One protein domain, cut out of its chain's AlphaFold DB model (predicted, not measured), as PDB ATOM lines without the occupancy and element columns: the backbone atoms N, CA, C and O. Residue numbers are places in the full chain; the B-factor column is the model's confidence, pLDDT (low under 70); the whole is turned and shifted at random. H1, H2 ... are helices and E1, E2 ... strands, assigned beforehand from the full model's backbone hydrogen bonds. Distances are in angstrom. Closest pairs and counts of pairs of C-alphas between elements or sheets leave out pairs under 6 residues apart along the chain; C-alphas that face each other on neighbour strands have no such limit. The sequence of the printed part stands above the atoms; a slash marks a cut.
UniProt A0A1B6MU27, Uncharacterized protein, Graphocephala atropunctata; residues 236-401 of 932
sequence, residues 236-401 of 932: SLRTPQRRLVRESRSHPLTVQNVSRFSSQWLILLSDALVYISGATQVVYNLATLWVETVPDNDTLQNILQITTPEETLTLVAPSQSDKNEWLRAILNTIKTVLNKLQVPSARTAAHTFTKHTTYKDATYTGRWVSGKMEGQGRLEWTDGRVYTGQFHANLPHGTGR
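Overview. This is residues 236 to 401 of the 932 residues of an uncharacterized protein of Graphocephala atropunctata (UniProt A0A1B6MU27). The model has two lobes: in the first, two small sheets, E1 to E4 and E5 to E7, stand at an angle with the helix H1 packed on one face of each; the second is a strongly twisted five-stranded sheet, E8 to E12, reaching away from them. The printed part has 166 residues, with named elements in the order E1 to E7, H1, E8 to E12. The class is mostly strand, and each sheet is antiparallel with its strands in chain order. The whole is compact, with a radius of gyration of the C-alphas of 16.9 A and spans of 49 by 34 by 32 A.

Arrangement. E1 (residues 244 to 247), E2 (264 to 269), E3 (272 to 277) and E4 (280 to 285) form a meander, each strand the antiparallel neighbour of the one before. Pairs within hydrogen-bond range are N 268 and O 246 at 2.8 A, N 267 and O 274 at 2.9 A, and N 275 and O 282 at 2.9 A. E5 (290 to 293), E6 (303 to 307) and E7 (312 to 316) form a second meander, with N 292 and O 305 at 2.9 A and N 306 and O 313 at 2.9 A. Residues 254 to 255 pair antiparallel with residues 315 to 316 of E7. H1 (residues 320 to 337) is on both sheets, making two layers, helix and sheet, with each. Its height over the first is 9.7 A, over E1 and E2, and it runs only just slantwise to the strands, at 32 degrees to E1 on the local plane; the closest C-alphas of E1 and H1 are those of Val 245 and Ala 329, 7.2 A apart. Its height over the second is 10.0 A, over E5 and E6, along the strands; the closest C-alphas of E5 and H1 are those of Val 291 and Leu 327, 7.3 A apart. Every O i to N i+4 pair of H1 is within hydrogen-bond range. E8 (346 to 352), E9 (363 to 369), E10 (372 to 380), E11 (386 to 392) and E12 (395 to 401) form the third meander, with N 349 and O 366 at 3.0 A, N 365 and O 378 at 2.8 A, N 377 and O 389 at 2.9 A, and N 397 and O 390 at 3.0 A. E10 bends by 117 degrees at residue 375. H1 is not on this sheet. E4 and E8 are only just apart, at 8.1 A.

Along the chain. E1 begins at C-alpha 244, (-27.237, -25.064, -10.448). H1 is 25.7 A long, E8 18.2 A and E10 16.0 A. E12 ends at C-alpha 401, (14.182, -16.301, -9.900).

Size, cuts and confidence. The C-alphas of Asp 298 and Gly 384, the two farthest apart, are 49.5 A apart. The printed part has no cut. The link E1 to E2, 16 residues, is long. Mean pLDDT of the printed part is 90.6; residues 258 to 261 are under 70.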
ATOM      1  N   SER A 236     -22.733 -24.739   3.045       85.50
ATOM      2  CA  SER A 236     -21.498 -23.951   2.882       85.50
ATOM      3  C   SER A 236     -21.259 -23.457   1.451       85.50
ATOM      4  O   SER A 236     -20.496 -22.516   1.244       85.50
ATOM      5  N   LEU A 237     -21.889 -24.082   0.450       86.25
ATOM      6  CA  LEU A 237     -21.751 -23.702  -0.956       86.25
ATOM      7  C   LEU A 237     -22.773 -22.663  -1.399       86.25
ATOM      8  O   LEU A 237     -22.661 -22.177  -2.528       86.25
ATOM      9  N   ARG A 238     -23.776 -22.369  -0.570       89.19
ATOM     10  CA  ARG A 238     -24.885 -21.497  -0.936       89.19
ATOM     11  C   ARG A 238     -24.401 -20.052  -0.977       89.19
ATOM     12  O   ARG A 238     -24.128 -19.451   0.056       89.19
ATOM     13  N   THR A 239     -24.328 -19.490  -2.176       89.25
ATOM     14  CA  THR A 239     -24.049 -18.067  -2.391       89.25
ATOM     15  C   THR A 239     -25.101 -17.466  -3.322       89.25
ATOM     16  O   THR A 239     -25.719 -18.208  -4.093       89.25
ATOM     17  N   PRO A 240     -25.330 -16.141  -3.273       87.75
ATOM     18  CA  PRO A 240     -26.419 -15.517  -4.019       87.75
ATOM     19  C   PRO A 240     -26.272 -15.674  -5.527       87.75
ATOM     20  O   PRO A 240     -27.261 -15.957  -6.185       87.75
ATOM     21  N   GLN A 241     -25.051 -15.594  -6.061       88.62
ATOM     22  CA  GLN A 241     -24.769 -15.610  -7.503       88.62
ATOM     23  C   GLN A 241     -24.639 -17.022  -8.094       88.62
ATOM     24  O   GLN A 241     -24.603 -17.204  -9.313       88.62
ATOM     25  N   ARG A 242     -24.542 -18.044  -7.244       91.81
ATOM     26  CA  ARG A 242     -24.296 -19.416  -7.675       91.81
ATOM     27  C   ARG A 242     -25.590 -20.059  -8.157       91.81
ATOM     28  O   ARG A 242     -26.629 -19.987  -7.500       91.81
ATOM     29  N   ARG A 243     -25.535 -20.667  -9.339       94.00
ATOM     30  CA  ARG A 243     -26.666 -21.351  -9.977       94.00
ATOM     31  C   ARG A 243     -26.340 -22.817 -10.178       94.00
ATOM     32  O   ARG A 243     -25.204 -23.159 -10.502       94.00
ATOM     33  N   LEU A 244     -27.346 -23.674 -10.032       94.06
ATOM     34  CA  LEU A 244     -27.237 -25.064 -10.448       94.06
ATOM     35  C   LEU A 244     -27.240 -25.130 -11.981       94.06
ATOM     36  O   LEU A 244     -28.123 -24.573 -12.636       94.06
ATOM     37  N   VAL A 245     -26.251 -25.821 -12.544       93.88
ATOM     38  CA  VAL A 245     -26.207 -26.144 -13.977       93.88
ATOM     39  C   VAL A 245     -26.632 -27.592 -14.188       93.88
ATOM     40  O   VAL A 245     -27.481 -27.862 -15.034       93.88
ATOM     41  N   ARG A 246     -26.049 -28.530 -13.427       94.00
ATOM     42  CA  ARG A 246     -26.344 -29.967 -13.539       94.00
ATOM     43  C   ARG A 246     -25.862 -30.734 -12.305       94.00
ATOM     44  O   ARG A 246     -24.906 -30.314 -11.664       94.00
ATOM     45  N   GLU A 247     -26.463 -31.880 -11.994       93.19
ATOM     46  CA  GLU A 247     -26.004 -32.766 -10.913       93.19
ATOM     47  C   GLU A 247     -26.140 -34.255 -11.270       93.19
ATOM     48  O   GLU A 247     -26.974 -34.640 -12.091       93.19
ATOM     49  N   SER A 248     -25.342 -35.106 -10.619       92.06
ATOM     50  CA  SER A 248     -25.271 -36.537 -10.937       92.06
ATOM     51  C   SER A 248     -26.434 -37.381 -10.414       92.06
ATOM     52  O   SER A 248     -26.587 -38.518 -10.850       92.06
ATOM     53  N   ARG A 249     -27.257 -36.871  -9.487       88.81
ATOM     54  CA  ARG A 249     -28.437 -37.595  -8.973       88.81
ATOM     55  C   ARG A 249     -29.598 -37.592  -9.962       88.81
ATOM     56  O   ARG A 249     -30.266 -38.610 -10.108       88.81
ATOM     57  N   SER A 250     -29.816 -36.467 -10.642       87.62
ATOM     58  CA  SER A 250     -30.811 -36.349 -11.714       87.62
ATOM     59  C   SER A 250     -30.260 -36.768 -13.078       87.62
ATOM     60  O   SER A 250     -31.007 -37.304 -13.889       87.62
ATOM     61  N   HIS A 251     -28.958 -36.579 -13.319       90.75
ATOM     62  CA  HIS A 251     -28.299 -36.911 -14.585       90.75
ATOM     63  C   HIS A 251     -27.078 -37.809 -14.322       90.75
ATOM     64  O   HIS A 251     -25.984 -37.282 -14.105       90.75
ATOM     65  N   PRO A 252     -27.232 -39.145 -14.319       88.62
ATOM     66  CA  PRO A 252     -26.219 -40.053 -13.792       88.62
ATOM     67  C   PRO A 252     -24.831 -39.868 -14.420       88.62
ATOM     68  O   PRO A 252     -24.671 -39.848 -15.638       88.62
ATOM     69  N   LEU A 253     -23.820 -39.745 -13.559       89.62
ATOM     70  CA  LEU A 253     -22.402 -39.700 -13.909       89.62
ATOM     71  C   LEU A 253     -21.618 -40.281 -12.733       89.62
ATOM     72  O   LEU A 253     -21.741 -39.794 -11.609       89.62
ATOM     73  N   THR A 254     -20.858 -41.345 -12.981       88.44
ATOM     74  CA  THR A 254     -20.196 -42.124 -11.921       88.44
ATOM     75  C   THR A 254     -18.684 -41.972 -11.995       88.44
ATOM     76  O   THR A 254     -18.130 -41.916 -13.089       88.44
ATOM     77  N   VAL A 255     -18.007 -41.888 -10.846       88.00
ATOM     78  CA  VAL A 255     -16.538 -41.796 -10.778       88.00
ATOM     79  C   VAL A 255     -15.969 -43.201 -10.595       88.00
ATOM     80  O   VAL A 255     -16.376 -43.928  -9.684       88.00
ATOM     81  N   GLN A 256     -15.017 -43.583 -11.442       83.12
ATOM     82  CA  GLN A 256     -14.384 -44.902 -11.432       83.12
ATOM     83  C   GLN A 256     -13.427 -45.085 -10.230       83.12
ATOM     84  O   GLN A 256     -12.875 -44.119  -9.713       83.12
ATOM     85  N   ASN A 257     -13.190 -46.339  -9.815       71.44
ATOM     86  CA  ASN A 257     -12.234 -46.751  -8.766       71.44
ATOM     87  C   ASN A 257     -12.562 -46.291  -7.337       71.44
ATOM     88  O   ASN A 257     -11.676 -46.180  -6.490       71.44
ATOM     89  N   VAL A 258     -13.837 -46.066  -7.037       68.75
ATOM     90  CA  VAL A 258     -14.290 -45.681  -5.697       68.75
ATOM     91  C   VAL A 258     -15.064 -46.833  -5.053       68.75
ATOM     92  O   VAL A 258     -15.670 -47.659  -5.735       68.75
ATOM     93  N   SER A 259     -15.026 -46.914  -3.721       68.25
ATOM     94  CA  SER A 259     -15.724 -47.944  -2.949       68.25
ATOM     95  C   SER A 259     -17.220 -47.997  -3.278       68.25
ATOM     96  O   SER A 259     -17.915 -46.984  -3.239       68.25
ATOM     97  N   ARG A 260     -17.754 -49.207  -3.487       65.69
ATOM     98  CA  ARG A 260     -19.194 -49.457  -3.714       65.69
ATOM     99  C   ARG A 260     -20.110 -49.011  -2.567       65.69
ATOM    100  O   ARG A 260     -21.326 -49.046  -2.709       65.69
ATOM    101  N   PHE A 261     -19.531 -48.655  -1.422       59.75
ATOM    102  CA  PHE A 261     -20.247 -48.236  -0.221       59.75
ATOM    103  C   PHE A 261     -20.250 -46.716  -0.002       59.75
ATOM    104  O   PHE A 261     -20.899 -46.250   0.930       59.75
ATOM    105  N   SER A 262     -19.541 -45.930  -0.821       71.06
ATOM    106  CA  SER A 262     -19.538 -44.466  -0.707       71.06
ATOM    107  C   SER A 262     -20.556 -43.835  -1.652       71.06
ATOM    108  O   SER A 262     -20.516 -44.074  -2.859       71.06
ATOM    109  N   SER A 263     -21.431 -42.979  -1.121       76.75
ATOM    110  CA  SER A 263     -22.308 -42.137  -1.934       76.75
ATOM    111  C   SER A 263     -21.479 -41.100  -2.694       76.75
ATOM    112  O   SER A 263     -20.805 -40.279  -2.065       76.75
ATOM    113  N   GLN A 264     -21.550 -41.132  -4.023       84.44
ATOM    114  CA  GLN A 264     -20.907 -40.165  -4.909       84.44
ATOM    115  C   GLN A 264     -21.913 -39.135  -5.396       84.44
ATOM    116  O   GLN A 264     -23.032 -39.481  -5.785       84.44
ATOM    117  N   TRP A 265     -21.499 -37.876  -5.427       90.44
ATOM    118  CA  TRP A 265     -22.337 -36.812  -5.949       90.44
ATOM    119  C   TRP A 265     -21.486 -35.725  -6.595       90.44
ATOM    120  O   TRP A 265     -20.663 -35.090  -5.936       90.44
ATOM    121  N   LEU A 266     -21.666 -35.551  -7.903       92.81
ATOM    122  CA  LEU A 266     -21.049 -34.492  -8.692       92.81
ATOM    123  C   LEU A 266     -22.084 -33.404  -8.960       92.81
ATOM    124  O   LEU A 266     -23.193 -33.696  -9.410       92.81
ATOM    125  N   ILE A 267     -21.710 -32.157  -8.700       94.19
ATOM    126  CA  ILE A 267     -22.567 -30.986  -8.873       94.19
ATOM    127  C   ILE A 267     -21.792 -29.963  -9.699       94.19
ATOM    128  O   ILE A 267     -20.728 -29.501  -9.289       94.19
ATOM    129  N   LEU A 268     -22.326 -29.600 -10.859       95.81
ATOM    130  CA  LEU A 268     -21.830 -28.497 -11.669       95.81
ATOM    131  C   LEU A 268     -22.633 -27.241 -11.338       95.81
ATOM    132  O   LEU A 268     -23.843 -27.167 -11.579       95.81
ATOM    133  N   LEU A 269     -21.934 -26.260 -10.789       95.06
ATOM    134  CA  LEU A 269     -22.448 -24.939 -10.461       95.06
ATOM    135  C   LEU A 269     -21.953 -23.939 -11.510       95.06
ATOM    136  O   LEU A 269     -21.054 -24.246 -12.291       95.06
ATOM    137  N   SER A 270     -22.532 -22.741 -11.544       93.44
ATOM    138  CA  SER A 270     -22.166 -21.699 -12.515       93.44
ATOM    139  C   SER A 270     -20.706 -21.230 -12.429       93.44
ATOM    140  O   SER A 270     -20.207 -20.646 -13.387       93.44
ATOM    141  N   ASP A 271     -20.025 -21.492 -11.314       91.75
ATOM    142  CA  ASP A 271     -18.672 -21.027 -10.993       91.75
ATOM    143  C   ASP A 271     -17.696 -22.152 -10.591       91.75
ATOM    144  O   ASP A 271     -16.482 -21.951 -10.608       91.75
ATOM    145  N   ALA A 272     -18.200 -23.339 -10.237       94.06
ATOM    146  CA  ALA A 272     -17.400 -24.425  -9.675       94.06
ATOM    147  C   ALA A 272     -17.936 -25.815 -10.047       94.06
ATOM    148  O   ALA A 272     -19.137 -26.007 -10.246       94.06
ATOM    149  N   LEU A 273     -17.048 -26.811 -10.063       94.81
ATOM    150  CA  LEU A 273     -17.432 -28.224 -10.044       94.81
ATOM    151  C   LEU A 273     -17.206 -28.770  -8.635       94.81
ATOM    152  O   LEU A 273     -16.106 -28.671  -8.105       94.81
ATOM    153  N   VAL A 274     -18.225 -29.367  -8.029       93.31
ATOM    154  CA  VAL A 274     -18.153 -29.919  -6.675       93.31
ATOM    155  C   VAL A 274     -18.260 -31.432  -6.741       93.31
ATOM    156  O   VAL A 274     -19.166 -31.969  -7.377       93.31
ATOM    157  N   TYR A 275     -17.359 -32.112  -6.040       91.88
ATOM    158  CA  TYR A 275     -17.406 -33.551  -5.830       91.88
ATOM    159  C   TYR A 275     -17.566 -33.867  -4.346       91.88
ATOM    160  O   TYR A 275     -16.785 -33.410  -3.509       91.88
ATOM    161  N   ILE A 276     -18.590 -34.651  -4.022       89.81
ATOM    162  CA  ILE A 276     -18.885 -35.107  -2.666       89.81
ATOM    163  C   ILE A 276     -18.762 -36.628  -2.633       89.81
ATOM    164  O   ILE A 276     -19.409 -37.335  -3.412       89.81
ATOM    165  N   SER A 277     -17.940 -37.119  -1.707       86.56
ATOM    166  CA  SER A 277     -17.741 -38.543  -1.441       86.56
ATOM    167  C   SER A 277     -17.869 -38.798   0.058       86.56
ATOM    168  O   SER A 277     -17.025 -38.379   0.859       86.56
ATOM    169  N   GLY A 278     -18.966 -39.445   0.458       83.38
ATOM    170  CA  GLY A 278     -19.323 -39.603   1.871       83.38
ATOM    171  C   GLY A 278     -19.477 -38.249   2.576       83.38
ATOM    172  O   GLY A 278     -20.343 -37.462   2.209       83.38
ATOM    173  N   ALA A 279     -18.635 -37.980   3.581       80.44
ATOM    174  CA  ALA A 279     -18.614 -36.714   4.325       80.44
ATOM    175  C   ALA A 279     -17.617 -35.676   3.768       80.44
ATOM    176  O   ALA A 279     -17.557 -34.556   4.267       80.44
ATOM    177  N   THR A 280     -16.810 -36.044   2.767       83.56
ATOM    178  CA  THR A 280     -15.794 -35.153   2.188       83.56
ATOM    179  C   THR A 280     -16.352 -34.386   0.998       83.56
ATOM    180  O   THR A 280     -17.057 -34.950   0.160       83.56
ATOM    181  N   GLN A 281     -16.015 -33.102   0.925       88.44
ATOM    182  CA  GLN A 281     -16.425 -32.186  -0.131       88.44
ATOM    183  C   GLN A 281     -15.181 -31.553  -0.752       88.44
ATOM    184  O   GLN A 281     -14.338 -31.013  -0.038       88.44
ATOM    185  N   VAL A 282     -15.084 -31.605  -2.078       89.31
ATOM    186  CA  VAL A 282     -14.011 -30.973  -2.851       89.31
ATOM    187  C   VAL A 282     -14.639 -30.022  -3.861       89.31
ATOM    188  O   VAL A 282     -15.548 -30.407  -4.597       89.31
ATOM    189  N   VAL A 283     -14.169 -28.775  -3.884       91.88
ATOM    190  CA  VAL A 283     -14.623 -27.733  -4.814       91.88
ATOM    191  C   VAL A 283     -13.495 -27.449  -5.799       91.88
ATOM    192  O   VAL A 283     -12.440 -26.956  -5.410       91.88
ATOM    193  N   TYR A 284     -13.711 -27.759  -7.072       92.50
ATOM    194  CA  TYR A 284     -12.758 -27.512  -8.147       92.50
ATOM    195  C   TYR A 284     -13.038 -26.173  -8.827       92.50
ATOM    196  O   TYR A 284     -14.163 -25.893  -9.257       92.50
ATOM    197  N   ASN A 285     -11.984 -25.373  -8.983       92.31
ATOM    198  CA  ASN A 285     -12.018 -24.155  -9.779       92.31
ATOM    199  C   ASN A 285     -12.077 -24.509 -11.275       92.31
ATOM    200  O   ASN A 285     -11.197 -25.185 -11.809       92.31
ATOM    201  N   LEU A 286     -13.102 -24.020 -11.973       93.25
ATOM    202  CA  LEU A 286     -13.300 -24.289 -13.399       93.25
ATOM    203  C   LEU A 286     -12.193 -23.691 -14.285       93.25
ATOM    204  O   LEU A 286     -11.924 -24.209 -15.371       93.25
ATOM    205  N   ALA A 287     -11.504 -22.643 -13.822       92.44
ATOM    206  CA  ALA A 287     -10.391 -22.044 -14.557       92.44
ATOM    207  C   ALA A 287      -9.185 -22.997 -14.688       92.44
ATOM    208  O   ALA A 287      -8.463 -22.924 -15.685       92.44
ATOM    209  N   THR A 288      -9.004 -23.917 -13.735       92.38
ATOM    210  CA  THR A 288      -7.897 -24.891 -13.681       92.38
ATOM    211  C   THR A 288      -8.340 -26.329 -13.978       92.38
ATOM    212  O   THR A 288      -7.618 -27.279 -13.681       92.38
ATOM    213  N   LEU A 289      -9.508 -26.512 -14.599       93.81
ATOM    214  CA  LEU A 289     -10.085 -27.827 -14.880       93.81
ATOM    215  C   LEU A 289     -10.136 -28.122 -16.385       93.81
ATOM    216  O   LEU A 289     -10.745 -27.380 -17.160       93.81
ATOM    217  N   TRP A 290      -9.548 -29.238 -16.814       93.94
ATOM    218  CA  TRP A 290      -9.611 -29.730 -18.194       93.94
ATOM    219  C   TRP A 290     -10.548 -30.927 -18.283       93.94
ATOM    220  O   TRP A 290     -10.532 -31.790 -17.412       93.94
ATOM    221  N   VAL A 291     -11.366 -30.969 -19.335       92.81
ATOM    222  CA  VAL A 291     -12.244 -32.102 -19.636       92.81
ATOM    223  C   VAL A 291     -11.893 -32.623 -21.013       92.81
ATOM    224  O   VAL A 291     -11.891 -31.859 -21.978       92.81
ATOM    225  N   GLU A 292     -11.615 -33.916 -21.094       89.88
ATOM    226  CA  GLU A 292     -11.221 -34.597 -22.320       89.88
ATOM    227  C   GLU A 292     -12.068 -35.861 -22.507       89.88
ATOM    228  O   GLU A 292     -12.501 -36.511 -21.549       89.88
ATOM    229  N   THR A 293     -12.346 -36.206 -23.763       87.81
ATOM    230  CA  THR A 293     -12.985 -37.475 -24.113       87.81
ATOM    231  C   THR A 293     -11.908 -38.512 -24.377       87.81
ATOM    232  O   THR A 293     -11.079 -38.319 -25.265       87.81
ATOM    233  N   VAL A 294     -11.957 -39.625 -23.655       84.62
ATOM    234  CA  VAL A 294     -11.054 -40.763 -23.863       84.62
ATOM    235  C   VAL A 294     -11.731 -41.753 -24.822       84.62
ATOM    236  O   VAL A 294     -12.961 -41.888 -24.748       84.62
ATOM    237  N   PRO A 295     -10.992 -42.403 -25.746       81.19
ATOM    238  CA  PRO A 295     -11.529 -43.506 -26.539       81.19
ATOM    239  C   PRO A 295     -12.001 -44.648 -25.632       81.19
ATOM    240  O   PRO A 295     -11.400 -44.917 -24.592       81.19
ATOM    241  N   ASP A 296     -13.097 -45.294 -26.019       79.69
ATOM    242  CA  ASP A 296     -13.674 -46.395 -25.252       79.69
ATOM    243  C   ASP A 296     -12.755 -47.631 -25.305       79.69
ATOM    244  O   ASP A 296     -12.128 -47.905 -26.330       79.69
ATOM    245  N   ASN A 297     -12.696 -48.384 -24.205       79.12
ATOM    246  CA  ASN A 297     -11.983 -49.665 -24.120       79.12
ATOM    247  C   ASN A 297     -12.992 -50.828 -24.120       79.12
ATOM    248  O   ASN A 297     -14.175 -50.624 -23.849       79.12
ATOM    249  N   ASP A 298     -12.516 -52.065 -24.308       71.25
ATOM    250  CA  ASP A 298     -13.354 -53.282 -24.352       71.25
ATOM    251  C   ASP A 298     -14.284 -53.463 -23.133       71.25
ATOM    252  O   ASP A 298     -15.299 -54.151 -23.214       71.25
ATOM    253  N   THR A 299     -13.961 -52.845 -21.992       73.12
ATOM    254  CA  THR A 299     -14.699 -52.982 -20.724       73.12
ATOM    255  C   THR A 299     -15.481 -51.739 -20.293       73.12
ATOM    256  O   THR A 299     -16.320 -51.842 -19.401       73.12
ATOM    257  N   LEU A 300     -15.191 -50.556 -20.844       79.69
ATOM    258  CA  LEU A 300     -15.768 -49.284 -20.392       79.69
ATOM    259  C   LEU A 300     -16.049 -48.380 -21.592       79.69
ATOM    260  O   LEU A 300     -15.139 -48.043 -22.345       79.69
ATOM    261  N   GLN A 301     -17.309 -47.967 -21.719       84.94
ATOM    262  CA  GLN A 301     -17.794 -47.061 -22.761       84.94
ATOM    263  C   GLN A 301     -18.267 -45.741 -22.148       84.94
ATOM    264  O   GLN A 301     -18.606 -45.683 -20.965       84.94
ATOM    265  N   ASN A 302     -18.337 -44.688 -22.964       88.50
ATOM    266  CA  ASN A 302     -18.840 -43.363 -22.584       88.50
ATOM    267  C   ASN A 302     -17.999 -42.673 -21.490       88.50
ATOM    268  O   ASN A 302     -18.535 -42.045 -20.571       88.50
ATOM    269  N   ILE A 303     -16.670 -42.742 -21.621       89.81
ATOM    270  CA  ILE A 303     -15.730 -42.194 -20.631       89.81
ATOM    271  C   ILE A 303     -15.488 -40.687 -20.840       89.81
ATOM    272  O   ILE A 303     -15.294 -40.224 -21.971       89.81
ATOM    273  N   LEU A 304     -15.462 -39.933 -19.739       91.88
ATOM    274  CA  LEU A 304     -14.991 -38.548 -19.639       91.88
ATOM    275  C   LEU A 304     -13.853 -38.468 -18.623       91.88
ATOM    276  O   LEU A 304     -13.964 -39.001 -17.522       91.88
ATOM    277  N   GLN A 305     -12.784 -37.761 -18.963       92.69
ATOM    278  CA  GLN A 305     -11.661 -37.542 -18.060       92.69
ATOM    279  C   GLN A 305     -11.624 -36.079 -17.640       92.69
ATOM    280  O   GLN A 305     -11.628 -35.183 -18.483       92.69
ATOM    281  N   ILE A 306     -11.608 -35.846 -16.330       93.88
ATOM    282  CA  ILE A 306     -11.448 -34.517 -15.750       93.88
ATOM    283  C   ILE A 306     -10.070 -34.434 -15.114       93.88
ATOM    284  O   ILE A 306      -9.792 -35.137 -14.146       93.88
ATOM    285  N   THR A 307      -9.225 -33.550 -15.630       93.94
ATOM    286  CA  THR A 307      -7.886 -33.292 -15.100       93.94
ATOM    287  C   THR A 307      -7.879 -31.961 -14.363       93.94
ATOM    288  O   THR A 307      -8.206 -30.916 -14.928       93.94
ATOM    289  N   THR A 308      -7.503 -32.008 -13.091       92.69
ATOM    290  CA  THR A 308      -7.340 -30.850 -12.203       92.69
ATOM    291  C   THR A 308      -5.859 -30.714 -11.826       92.69
ATOM    292  O   THR A 308      -5.077 -31.608 -12.157       92.69
ATOM    293  N   PRO A 309      -5.445 -29.650 -11.113       92.12
ATOM    294  CA  PRO A 309      -4.053 -29.491 -10.696       92.12
ATOM    295  C   PRO A 309      -3.501 -30.609  -9.807       92.12
ATOM    296  O   PRO A 309      -2.290 -30.801  -9.743       92.12
ATOM    297  N   GLU A 310      -4.373 -31.331  -9.099       90.69
ATOM    298  CA  GLU A 310      -3.962 -32.263  -8.040       90.69
ATOM    299  C   GLU A 310      -4.430 -33.700  -8.265       90.69
ATOM    300  O   GLU A 310      -3.902 -34.622  -7.648       90.69
ATOM    301  N   GLU A 311      -5.412 -33.912  -9.139       89.75
ATOM    302  CA  GLU A 311      -5.948 -35.237  -9.434       89.75
ATOM    303  C   GLU A 311      -6.624 -35.304 -10.804       89.75
ATOM    304  O   GLU A 311      -7.082 -34.297 -11.359       89.75
ATOM    305  N   THR A 312      -6.728 -36.524 -11.323       91.50
ATOM    306  CA  THR A 312      -7.451 -36.828 -12.553       91.50
ATOM    307  C   THR A 312      -8.575 -37.808 -12.248       91.50
ATOM    308  O   THR A 312      -8.335 -38.922 -11.782       91.50
ATOM    309  N   LEU A 313      -9.810 -37.393 -12.512       91.25
ATOM    310  CA  LEU A 313     -11.017 -38.182 -12.298       91.25
ATOM    311  C   LEU A 313     -11.437 -38.840 -13.613       91.25
ATOM    312  O   LEU A 313     -11.540 -38.172 -14.641       91.25
ATOM    313  N   THR A 314     -11.716 -40.141 -13.570       91.31
ATOM    314  CA  THR A 314     -12.303 -40.872 -14.703       91.31
ATOM    315  C   THR A 314     -13.783 -41.083 -14.434       91.31
ATOM    316  O   THR A 314     -14.154 -41.687 -13.425       91.31
ATOM    317  N   LEU A 315     -14.624 -40.538 -15.307       91.19
ATOM    318  CA  LEU A 315     -16.072 -40.505 -15.170       91.19
ATOM    319  C   LEU A 315     -16.728 -41.357 -16.253       91.19
ATOM    320  O   LEU A 315     -16.319 -41.312 -17.412       91.19
ATOM    321  N   VAL A 316     -17.771 -42.094 -15.885       90.44
ATOM    322  CA  VAL A 316     -18.520 -42.974 -16.786       90.44
ATOM    323  C   VAL A 316     -19.980 -42.543 -16.806       90.44
ATOM    324  O   VAL A 316     -20.639 -42.485 -15.756       90.44
ATOM    325  N   ALA A 317     -20.471 -42.224 -18.003       91.19
ATOM    326  CA  ALA A 317     -21.870 -41.899 -18.251       91.19
ATOM    327  C   ALA A 317     -22.657 -43.148 -18.713       91.19
ATOM    328  O   ALA A 317     -22.080 -44.019 -19.367       91.19
ATOM    329  N   PRO A 318     -23.971 -43.251 -18.435       90.06
ATOM    330  CA  PRO A 318     -24.789 -44.395 -18.861       90.06
ATOM    331  C   PRO A 318     -24.932 -44.519 -20.380       90.06
ATOM    332  O   PRO A 318     -25.088 -45.621 -20.900       90.06
ATOM    333  N   SER A 319     -24.906 -43.390 -21.092       91.44
ATOM    334  CA  SER A 319     -25.076 -43.330 -22.541       91.44
ATOM    335  C   SER A 319     -24.164 -42.281 -23.182       91.44
ATOM    336  O   SER A 319     -23.713 -41.331 -22.535       91.44
ATOM    337  N   GLN A 320     -23.944 -42.407 -24.494       89.38
ATOM    338  CA  GLN A 320     -23.214 -41.408 -25.282       89.38
ATOM    339  C   GLN A 320     -23.927 -40.042 -25.272       89.38
ATOM    340  O   GLN A 320     -23.273 -39.000 -25.349       89.38
ATOM    341  N   SER A 321     -25.263 -40.027 -25.155       91.56
ATOM    342  CA  SER A 321     -26.039 -38.786 -25.037       91.56
ATOM    343  C   SER A 321     -25.721 -38.068 -23.728       91.56
ATOM    344  O   SER A 321     -25.353 -36.893 -23.752       91.56
ATOM    345  N   ASP A 322     -25.752 -38.793 -22.606       90.06
ATOM    346  CA  ASP A 322     -25.439 -38.244 -21.281       90.06
ATOM    347  C   ASP A 322     -24.003 -37.719 -21.214       90.06
ATOM    348  O   ASP A 322     -23.764 -36.621 -20.704       90.06
ATOM    349  N   LYS A 323     -23.048 -38.463 -21.794       91.38
ATOM    350  CA  LYS A 323     -21.649 -38.030 -21.947       91.38
ATOM    351  C   LYS A 323     -21.558 -36.687 -22.671       91.38
ATOM    352  O   LYS A 323     -20.899 -35.766 -22.189       91.38
ATOM    353  N   ASN A 324     -22.222 -36.563 -23.820       92.56
ATOM    354  CA  ASN A 324     -22.187 -35.344 -24.624       92.56
ATOM    355  C   ASN A 324     -22.855 -34.160 -23.913       92.56
ATOM    356  O   ASN A 324     -22.378 -33.032 -24.027       92.56
ATOM    357  N   GLU A 325     -23.945 -34.389 -23.183       93.81
ATOM    358  CA  GLU A 325     -24.613 -33.340 -22.412       93.81
ATOM    359  C   GLU A 325     -23.764 -32.844 -21.241       93.81
ATOM    360  O   GLU A 325     -23.629 -31.633 -21.068       93.81
ATOM    361  N   TRP A 326     -23.136 -33.750 -20.486       94.31
ATOM    362  CA  TRP A 326     -22.202 -33.382 -19.420       94.31
ATOM    363  C   TRP A 326     -20.988 -32.625 -19.954       94.31
ATOM    364  O   TRP A 326     -20.632 -31.578 -19.411       94.31
ATOM    365  N   LEU A 327     -20.394 -33.100 -21.051       93.50
ATOM    366  CA  LEU A 327     -19.279 -32.420 -21.708       93.50
ATOM    367  C   LEU A 327     -19.666 -30.999 -22.138       93.50
ATOM    368  O   LEU A 327     -18.951 -30.046 -21.831       93.50
ATOM    369  N   ARG A 328     -20.818 -30.838 -22.806       94.31
ATOM    370  CA  ARG A 328     -21.325 -29.519 -23.222       94.31
ATOM    371  C   ARG A 328     -21.600 -28.618 -22.026       94.31
ATOM    372  O   ARG A 328     -21.225 -27.450 -22.073       94.31
ATOM    373  N   ALA A 329     -22.227 -29.142 -20.974       94.56
ATOM    374  CA  ALA A 329     -22.520 -28.381 -19.766       94.56
ATOM    375  C   ALA A 329     -21.228 -27.844 -19.137       94.56
ATOM    376  O   ALA A 329     -21.100 -26.635 -18.971       94.56
ATOM    377  N   ILE A 330     -20.235 -28.708 -18.891       94.56
ATOM    378  CA  ILE A 330     -18.969 -28.300 -18.262       94.56
ATOM    379  C   ILE A 330     -18.205 -27.304 -19.144       94.56
ATOM    380  O   ILE A 330     -17.764 -26.266 -18.652       94.56
ATOM    381  N   LEU A 331     -18.071 -27.574 -20.449       93.56
ATOM    382  CA  LEU A 331     -17.354 -26.676 -21.360       93.56
ATOM    383  C   LEU A 331     -18.033 -25.308 -21.483       93.56
ATOM    384  O   LEU A 331     -17.337 -24.294 -21.499       93.56
ATOM    385  N   ASN A 332     -19.369 -25.259 -21.527       93.19
ATOM    386  CA  ASN A 332     -20.108 -23.997 -21.552       93.19
ATOM    387  C   ASN A 332     -19.937 -23.221 -20.242       93.19
ATOM    388  O   ASN A 332     -19.744 -22.010 -20.284       93.19
ATOM    389  N   THR A 333     -19.937 -23.896 -19.091       94.19
ATOM    390  CA  THR A 333     -19.684 -23.229 -17.809       94.19
ATOM    391  C   THR A 333     -18.256 -22.686 -17.733       94.19
ATOM    392  O   THR A 333     -18.072 -21.518 -17.398       94.19
ATOM    393  N   ILE A 334     -17.243 -23.471 -18.127       93.50
ATOM    394  CA  ILE A 334     -15.845 -23.002 -18.204       93.50
ATOM    395  C   ILE A 334     -15.737 -21.798 -19.145       93.50
ATOM    396  O   ILE A 334     -15.084 -20.809 -18.817       93.50
ATOM    397  N   LYS A 335     -16.394 -21.855 -20.307       93.31
ATOM    398  CA  LYS A 335     -16.428 -20.762 -21.283       93.31
ATOM    399  C   LYS A 335     -16.956 -19.464 -20.659       93.31
ATOM    400  O   LYS A 335     -16.342 -18.414 -20.854       93.31
ATOM    401  N   THR A 336     -18.048 -19.553 -19.899       90.81
ATOM    402  CA  THR A 336     -18.639 -18.417 -19.182       90.81
ATOM    403  C   THR A 336     -17.702 -17.886 -18.098       90.81
ATOM    404  O   THR A 336     -17.450 -16.686 -18.066       90.81
ATOM    405  N   VAL A 337     -17.111 -18.762 -17.276       91.44
ATOM    406  CA  VAL A 337     -16.162 -18.375 -16.210       91.44
ATOM    407  C   VAL A 337     -14.926 -17.668 -16.770       91.44
ATOM    408  O   VAL A 337     -14.448 -16.697 -16.192       91.44
ATOM    409  N   LEU A 338     -14.413 -18.124 -17.914       90.44
ATOM    410  CA  LEU A 338     -13.251 -17.513 -18.566       90.44
ATOM    411  C   LEU A 338     -13.599 -16.252 -19.374       90.44
ATOM    412  O   LEU A 338     -12.684 -15.570 -19.841       90.44
ATOM    413  N   ASN A 339     -14.889 -15.966 -19.580       90.88
ATOM    414  CA  ASN A 339     -15.388 -14.922 -20.474       90.88
ATOM    415  C   ASN A 339     -14.743 -14.991 -21.879       90.88
ATOM    416  O   ASN A 339     -14.177 -14.021 -22.391       90.88
ATOM    417  N   LYS A 340     -14.754 -16.185 -22.492       87.00
ATOM    418  CA  LYS A 340     -14.179 -16.445 -23.828       87.00
ATOM    419  C   LYS A 340     -15.217 -17.036 -24.777       87.00
ATOM    420  O   LYS A 340     -16.215 -17.599 -24.355       87.00
ATOM    421  N   LEU A 341     -14.975 -16.954 -26.087       84.75
ATOM    422  CA  LEU A 341     -15.835 -17.598 -27.092       84.75
ATOM    423  C   LEU A 341     -15.612 -19.115 -27.181       84.75
ATOM    424  O   LEU A 341     -16.548 -19.856 -27.485       84.75
ATOM    425  N   GLN A 342     -14.390 -19.563 -26.892       88.00
ATOM    426  CA  GLN A 342     -13.964 -20.960 -26.873       88.00
ATOM    427  C   GLN A 342     -13.044 -21.201 -25.676       88.00
ATOM    428  O   GLN A 342     -12.389 -20.274 -25.196       88.00
ATOM    429  N   VAL A 343     -12.996 -22.445 -25.200       88.31
ATOM    430  CA  VAL A 343     -12.140 -22.844 -24.079       88.31
ATOM    431  C   VAL A 343     -10.699 -23.004 -24.584       88.31
ATOM    432  O   VAL A 343     -10.451 -23.879 -25.411       88.31
ATOM    433  N   PRO A 344      -9.738 -22.186 -24.118       89.31
ATOM    434  CA  PRO A 344      -8.363 -22.274 -24.586       89.31
ATOM    435  C   PRO A 344      -7.642 -23.484 -23.970       89.31
ATOM    436  O   PRO A 344      -7.915 -23.888 -22.831       89.31
ATOM    437  N   SER A 345      -6.694 -24.046 -24.728       89.25
ATOM    438  CA  SER A 345      -5.850 -25.173 -24.303       89.25
ATOM    439  C   SER A 345      -4.899 -24.794 -23.165       89.25
ATOM    440  O   SER A 345      -4.672 -25.600 -22.263       89.25
ATOM    441  N   ALA A 346      -4.413 -23.550 -23.173       92.25
ATOM    442  CA  ALA A 346      -3.640 -22.944 -22.098       92.25
ATOM    443  C   ALA A 346      -4.439 -21.838 -21.398       92.25
ATOM    444  O   ALA A 346      -5.098 -21.031 -22.058       92.25
ATOM    445  N   ARG A 347      -4.366 -21.782 -20.066       93.44
ATOM    446  CA  ARG A 347      -5.156 -20.854 -19.239       93.44
ATOM    447  C   ARG A 347      -4.291 -20.212 -18.172       93.44
ATOM    448  O   ARG A 347      -3.390 -20.861 -17.662       93.44
ATOM    449  N   THR A 348      -4.588 -18.971 -17.810       93.81
ATOM    450  CA  THR A 348      -3.931 -18.300 -16.684       93.81
ATOM    451  C   THR A 348      -4.871 -18.297 -15.493       93.81
ATOM    452  O   THR A 348      -5.992 -17.805 -15.610       93.81
ATOM    453  N   ALA A 349      -4.434 -18.858 -14.369       94.12
ATOM    454  CA  ALA A 349      -5.247 -18.971 -13.163       94.12
ATOM    455  C   ALA A 349      -4.373 -19.136 -11.913       94.12
ATOM    456  O   ALA A 349      -3.198 -19.503 -12.007       94.12
ATOM    457  N   ALA A 350      -4.976 -18.885 -10.751       95.38
ATOM    458  CA  ALA A 350      -4.385 -19.162  -9.451       95.38
ATOM    459  C   ALA A 350      -4.951 -20.465  -8.861       95.38
ATOM    460  O   ALA A 350      -6.154 -20.718  -8.965       95.38
ATOM    461  N   HIS A 351      -4.092 -21.277  -8.241       95.06
ATOM    462  CA  HIS A 351      -4.468 -22.485  -7.501       95.06
ATOM    463  C   HIS A 351      -3.599 -22.633  -6.255       95.06
ATOM    464  O   HIS A 351      -2.377 -22.511  -6.338       95.06
ATOM    465  N   THR A 352      -4.228 -22.940  -5.124       95.50
ATOM    466  CA  THR A 352      -3.537 -23.311  -3.886       95.50
ATOM    467  C   THR A 352      -3.609 -24.820  -3.729       95.50
ATOM    468  O   THR A 352      -4.699 -25.392  -3.691       95.50
ATOM    469  N   PHE A 353      -2.450 -25.467  -3.668       93.31
ATOM    470  CA  PHE A 353      -2.360 -26.918  -3.570       93.31
ATOM    471  C   PHE A 353      -2.694 -27.392  -2.154       93.31
ATOM    472  O   PHE A 353      -2.256 -26.799  -1.175       93.31
ATOM    473  N   THR A 354      -3.417 -28.503  -2.031       90.69
ATOM    474  CA  THR A 354      -3.876 -29.034  -0.730       90.69
ATOM    475  C   THR A 354      -3.433 -30.477  -0.474       90.69
ATOM    476  O   THR A 354      -3.174 -30.869   0.665       90.69
ATOM    477  N   LYS A 355      -3.317 -31.272  -1.539       87.44
ATOM    478  CA  LYS A 355      -2.953 -32.694  -1.558       87.44
ATOM    479  C   LYS A 355      -1.551 -32.935  -2.129       87.44
ATOM    480  O   LYS A 355      -0.965 -33.979  -1.850       87.44
ATOM    481  N   HIS A 356      -1.011 -32.013  -2.933       87.81
ATOM    482  CA  HIS A 356       0.288 -32.195  -3.595       87.81
ATOM    483  C   HIS A 356       1.442 -32.372  -2.591       87.81
ATOM    484  O   HIS A 356       1.618 -31.555  -1.692       87.81
ATOM    485  N   THR A 357       2.290 -33.391  -2.770       85.50
ATOM    486  CA  THR A 357       3.359 -33.736  -1.809       85.50
ATOM    487  C   THR A 357       4.405 -32.635  -1.639       85.50
ATOM    488  O   THR A 357       4.840 -32.363  -0.525       85.50
ATOM    489  N   THR A 358       4.808 -31.996  -2.739       85.75
ATOM    490  CA  THR A 358       5.900 -31.000  -2.762       85.75
ATOM    491  C   THR A 358       5.414 -29.564  -2.586       85.75
ATOM    492  O   THR A 358       6.172 -28.693  -2.169       85.75
ATOM    493  N   TYR A 359       4.154 -29.300  -2.931       90.75
ATOM    494  CA  TYR A 359       3.609 -27.944  -3.047       90.75
ATOM    495  C   TYR A 359       2.464 -27.718  -2.074       90.75
ATOM    496  O   TYR A 359       1.729 -26.760  -2.239       90.75
ATOM    497  N   LYS A 360       2.291 -28.592  -1.079       92.56
ATOM    498  CA  LYS A 360       1.215 -28.479  -0.100       92.56
ATOM    499  C   LYS A 360       1.166 -27.066   0.489       92.56
ATOM    500  O   LYS A 360       2.194 -26.541   0.907       92.56
ATOM    501  N   ASP A 361      -0.024 -26.477   0.473       94.06
ATOM    502  CA  ASP A 361      -0.350 -25.127   0.935       94.06
ATOM    503  C   ASP A 361       0.316 -23.986   0.129       94.06
ATOM    504  O   ASP A 361       0.064 -22.807   0.385       94.06
ATOM    505  N   ALA A 362       1.117 -24.305  -0.893       95.81
ATOM    506  CA  ALA A 362       1.690 -23.325  -1.805       95.81
ATOM    507  C   ALA A 362       0.647 -22.845  -2.821       95.81
ATOM    508  O   ALA A 362      -0.233 -23.594  -3.254       95.81
ATOM    509  N   THR A 363       0.773 -21.588  -3.241       97.25
ATOM    510  CA  THR A 363      -0.106 -20.968  -4.234       97.25
ATOM    511  C   THR A 363       0.663 -20.693  -5.514       97.25
ATOM    512  O   THR A 363       1.649 -19.957  -5.516       97.25
ATOM    513  N   TYR A 364       0.197 -21.272  -6.619       97.31
ATOM    514  CA  TYR A 364       0.687 -20.961  -7.955       97.31
ATOM    515  C   TYR A 364      -0.274 -20.025  -8.671       97.31
ATOM    516  O   TYR A 364      -1.465 -20.315  -8.763       97.31
ATOM    517  N   THR A 365       0.266 -18.967  -9.266       97.56
ATOM    518  CA  THR A 365      -0.444 -18.060 -10.166       97.56
ATOM    519  C   THR A 365       0.322 -17.978 -11.474       97.56
ATOM    520  O   THR A 365       1.444 -17.475 -11.521       97.56
ATOM    521  N   GLY A 366      -0.273 -18.459 -12.559       96.38
ATOM    522  CA  GLY A 366       0.415 -18.485 -13.842       96.38
ATOM    523  C   GLY A 366      -0.318 -19.290 -14.893       96.38
ATOM    524  O   GLY A 366      -1.532 -19.498 -14.801       96.38
ATOM    525  N   ARG A 367       0.428 -19.697 -15.918       95.88
ATOM    526  CA  ARG A 367      -0.096 -20.450 -17.049       95.88
ATOM    527  C   ARG A 367      -0.172 -21.951 -16.735       95.88
ATOM    528  O   ARG A 367       0.727 -22.562 -16.173       95.88
ATOM    529  N   TRP A 368      -1.278 -22.545 -17.151       95.50
ATOM    530  CA  TRP A 368      -1.615 -23.946 -16.970       95.50
ATOM    531  C   TRP A 368      -1.926 -24.593 -18.315       95.50
ATOM    532  O   TRP A 368      -2.582 -23.976 -19.163       95.50
ATOM    533  N   VAL A 369      -1.506 -25.844 -18.491       94.31
ATOM    534  CA  VAL A 369      -1.836 -26.691 -19.646       94.31
ATOM    535  C   VAL A 369      -2.177 -28.085 -19.132       94.31
ATOM    536  O   VAL A 369      -1.385 -28.684 -18.410       94.31
ATOM    537  N   SER A 370      -3.369 -28.589 -19.467       90.94
ATOM    538  CA  SER A 370      -3.862 -29.911 -19.037       90.94
ATOM    539  C   SER A 370      -3.645 -30.192 -17.540       90.94
ATOM    540  O   SER A 370      -3.158 -31.251 -17.154       90.94
ATOM    541  N   GLY A 371      -3.967 -29.211 -16.689       90.69
ATOM    542  CA  GLY A 371      -3.838 -29.307 -15.230       90.69
ATOM    543  C   GLY A 371      -2.408 -29.212 -14.689       90.69
ATOM    544  O   GLY A 371      -2.214 -29.381 -13.494       90.69
ATOM    545  N   LYS A 372      -1.400 -28.923 -15.516       94.31
ATOM    546  CA  LYS A 372      -0.011 -28.746 -15.067       94.31
ATOM    547  C   LYS A 372       0.446 -27.298 -15.199       94.31
ATOM    548  O   LYS A 372       0.044 -26.616 -16.142       94.31
ATOM    549  N   MET A 373       1.289 -26.844 -14.274       95.06
ATOM    550  CA  MET A 373       1.975 -25.552 -14.358       95.06
ATOM    551  C   MET A 373       2.932 -25.584 -15.553       95.06
ATOM    552  O   MET A 373       3.757 -26.498 -15.658       95.06
ATOM    553  N   GLU A 374       2.811 -24.604 -16.448       95.75
ATOM    554  CA  GLU A 374       3.498 -24.595 -17.743       95.75
ATOM    555  C   GLU A 374       3.776 -23.158 -18.207       95.75
ATOM    556  O   GLU A 374       2.905 -22.295 -18.156       95.75
ATOM    557  N   GLY A 375       4.965 -22.885 -18.739       94.25
ATOM    558  CA  GLY A 375       5.362 -21.536 -19.139       94.25
ATOM    559  C   GLY A 375       5.513 -20.591 -17.941       94.25
ATOM    560  O   GLY A 375       5.916 -21.007 -16.863       94.25
ATOM    561  N   GLN A 376       5.245 -19.299 -18.130       95.56
ATOM    562  CA  GLN A 376       5.484 -18.280 -17.100       95.56
ATOM    563  C   GLN A 376       4.489 -18.381 -15.932       95.56
ATOM    564  O   GLN A 376       3.274 -18.462 -16.141       95.56
ATOM    565  N   GLY A 377       5.002 -18.299 -14.704       96.88
ATOM    566  CA  GLY A 377       4.187 -18.246 -13.496       96.88
ATOM    567  C   GLY A 377       4.963 -17.849 -12.244       96.88
ATOM    568  O   GLY A 377       6.179 -17.645 -12.269       96.88
ATOM    569  N   ARG A 378       4.229 -17.749 -11.136       98.19
ATOM    570  CA  ARG A 378       4.742 -17.443  -9.802       98.19
ATOM    571  C   ARG A 378       4.216 -18.474  -8.808       98.19
ATOM    572  O   ARG A 378       3.006 -18.636  -8.697       98.19
ATOM    573  N   LEU A 379       5.115 -19.144  -8.095       97.75
ATOM    574  CA  LEU A 379       4.817 -20.107  -7.035       97.75
ATOM    575  C   LEU A 379       5.280 -19.532  -5.695       97.75
ATOM    576  O   LEU A 379       6.449 -19.181  -5.548       97.75
ATOM    577  N   GLU A 380       4.365 -19.425  -4.741       97.56
ATOM    578  CA  GLU A 380       4.610 -18.905  -3.395       97.56
ATOM    579  C   GLU A 380       4.339 -19.996  -2.361       97.56
ATOM    580  O   GLU A 380       3.249 -20.569  -2.325       97.56
ATOM    581  N   TRP A 381       5.343 -20.295  -1.541       95.62
ATOM    582  CA  TRP A 381       5.252 -21.275  -0.461       95.62
ATOM    583  C   TRP A 381       4.870 -20.595   0.857       95.62
ATOM    584  O   TRP A 381       5.115 -19.408   1.063       95.62
ATOM    585  N   THR A 382       4.324 -21.367   1.798       94.00
ATOM    586  CA  THR A 382       3.911 -20.863   3.122       94.00
ATOM    587  C   THR A 382       5.068 -20.373   3.991       94.00
ATOM    588  O   THR A 382       4.846 -19.617   4.931       94.00
ATOM    589  N   ASP A 383       6.297 -20.806   3.703       92.31
ATOM    590  CA  ASP A 383       7.523 -20.339   4.363       92.31
ATOM    591  C   ASP A 383       8.053 -19.012   3.786       92.31
ATOM    592  O   ASP A 383       9.111 -18.533   4.191       92.31
ATOM    593  N   GLY A 384       7.317 -18.408   2.847       93.88
ATOM    594  CA  GLY A 384       7.663 -17.149   2.199       93.88
ATOM    595  C   GLY A 384       8.622 -17.299   1.021       93.88
ATOM    596  O   GLY A 384       8.961 -16.287   0.404       93.88
ATOM    597  N   ARG A 385       9.064 -18.519   0.667       96.56
ATOM    598  CA  ARG A 385       9.792 -18.718  -0.593       96.56
ATOM    599  C   ARG A 385       8.910 -18.308  -1.766       96.56
ATOM    600  O   ARG A 385       7.704 -18.559  -1.774       96.56
ATOM    601  N   VAL A 386       9.523 -17.711  -2.783       97.94
ATOM    602  CA  VAL A 386       8.835 -17.301  -4.010       97.94
ATOM    603  C   VAL A 386       9.689 -17.663  -5.210       97.94
ATOM    604  O   VAL A 386      10.819 -17.203  -5.336       97.94
ATOM    605  N   TYR A 387       9.134 -18.450  -6.125       98.00
ATOM    606  CA  TYR A 387       9.714 -18.684  -7.439       98.00
ATOM    607  C   TYR A 387       8.903 -17.932  -8.487       98.00
ATOM    608  O   TYR A 387       7.687 -18.095  -8.558       98.00
ATOM    609  N   THR A 388       9.571 -17.142  -9.322       97.94
ATOM    610  CA  THR A 388       8.963 -16.459 -10.469       97.94
ATOM    611  C   THR A 388       9.757 -16.798 -11.721       97.94
ATOM    612  O   THR A 388      10.948 -16.499 -11.796       97.94
ATOM    613  N   GLY A 389       9.119 -17.418 -12.708       96.38
ATOM    614  CA  GLY A 389       9.803 -17.817 -13.932       96.38
ATOM    615  C   GLY A 389       9.033 -18.848 -14.737       96.38
ATOM    616  O   GLY A 389       7.816 -18.992 -14.604       96.38
ATOM    617  N   GLN A 390       9.762 -19.568 -15.584       95.62
ATOM    618  CA  GLN A 390       9.184 -20.597 -16.434       95.62
ATOM    619  C   GLN A 390       9.001 -21.920 -15.671       95.62
ATOM    620  O   GLN A 390       9.762 -22.263 -14.764       95.62
ATOM    621  N   PHE A 391       7.971 -22.659 -16.059       96.38
ATOM    622  CA  PHE A 391       7.628 -23.988 -15.580       96.38
ATOM    623  C   PHE A 391       7.468 -24.927 -16.769       96.38
ATOM    624  O   PHE A 391       7.011 -24.514 -17.835       96.38
ATOM    625  N   HIS A 392       7.792 -26.194 -16.567       95.75
ATOM    626  CA  HIS A 392       7.473 -27.264 -17.497       95.75
ATOM    627  C   HIS A 392       6.979 -28.464 -16.697       95.75
ATOM    628  O   HIS A 392       7.666 -28.915 -15.779       95.75
ATOM    629  N   ALA A 393       5.777 -28.956 -17.009       93.69
ATOM    630  CA  ALA A 393       5.190 -30.121 -16.350       93.69
ATOM    631  C   ALA A 393       5.271 -30.085 -14.803       93.69
ATOM    632  O   ALA A 393       5.675 -31.066 -14.177       93.69
ATOM    633  N   ASN A 394       4.849 -28.972 -14.188       94.19
ATOM    634  CA  ASN A 394       4.880 -28.706 -12.736       94.19
ATOM    635  C   ASN A 394       6.247 -28.394 -12.110       94.19
ATOM    636  O   ASN A 394       6.294 -28.119 -10.915       94.19
ATOM    637  N   LEU A 395       7.343 -28.390 -12.865       95.38
ATOM    638  CA  LEU A 395       8.673 -28.115 -12.318       95.38
ATOM    639  C   LEU A 395       9.218 -26.776 -12.828       95.38
ATOM    640  O   LEU A 395       9.021 -26.460 -14.003       95.38
ATOM    641  N   PRO A 396       9.934 -26.000 -11.990       96.12
ATOM    642  CA  PRO A 396      10.777 -24.904 -12.459       96.12
ATOM    643  C   PRO A 396      11.665 -25.331 -13.635       96.12
ATOM    644  O   PRO A 396      12.337 -26.365 -13.581       96.12
ATOM    645  N   HIS A 397      11.658 -24.543 -14.707       95.38
ATOM    646  CA  HIS A 397      12.392 -24.824 -15.940       95.38
ATOM    647  C   HIS A 397      12.819 -23.516 -16.614       95.38
ATOM    648  O   HIS A 397      12.311 -22.455 -16.268       95.38
ATOM    649  N   GLY A 398      13.728 -23.565 -17.587       93.19
ATOM    650  CA  GLY A 398      14.093 -22.401 -18.395       93.19
ATOM    651  C   GLY A 398      14.798 -21.331 -17.567       93.19
ATOM    652  O   GLY A 398      15.839 -21.600 -16.984       93.19
ATOM    653  N   THR A 399      14.266 -20.111 -17.529       93.25
ATOM    654  CA  THR A 399      14.798 -19.017 -16.703       93.25
ATOM    655  C   THR A 399      13.826 -18.652 -15.589       93.25
ATOM    656  O   THR A 399      12.607 -18.615 -15.797       93.25
ATOM    657  N   GLY A 400      14.365 -18.361 -14.406       96.12
ATOM    658  CA  GLY A 400      13.556 -18.011 -13.248       96.12
ATOM    659  C   GLY A 400      14.365 -17.527 -12.052       96.12
ATOM    660  O   GLY A 400      15.568 -17.769 -11.931       96.12
ATOM    661  N   ARG A 401      13.658 -16.869 -11.138       97.94
ATOM    662  CA  ARG A 401      14.182 -16.301  -9.900       97.94
ATOM    663  C   ARG A 401      13.546 -17.001  -8.704       97.94
ATOM    664  O   ARG A 401      12.321 -17.034  -8.612       97.94
TER     665      ARG A 401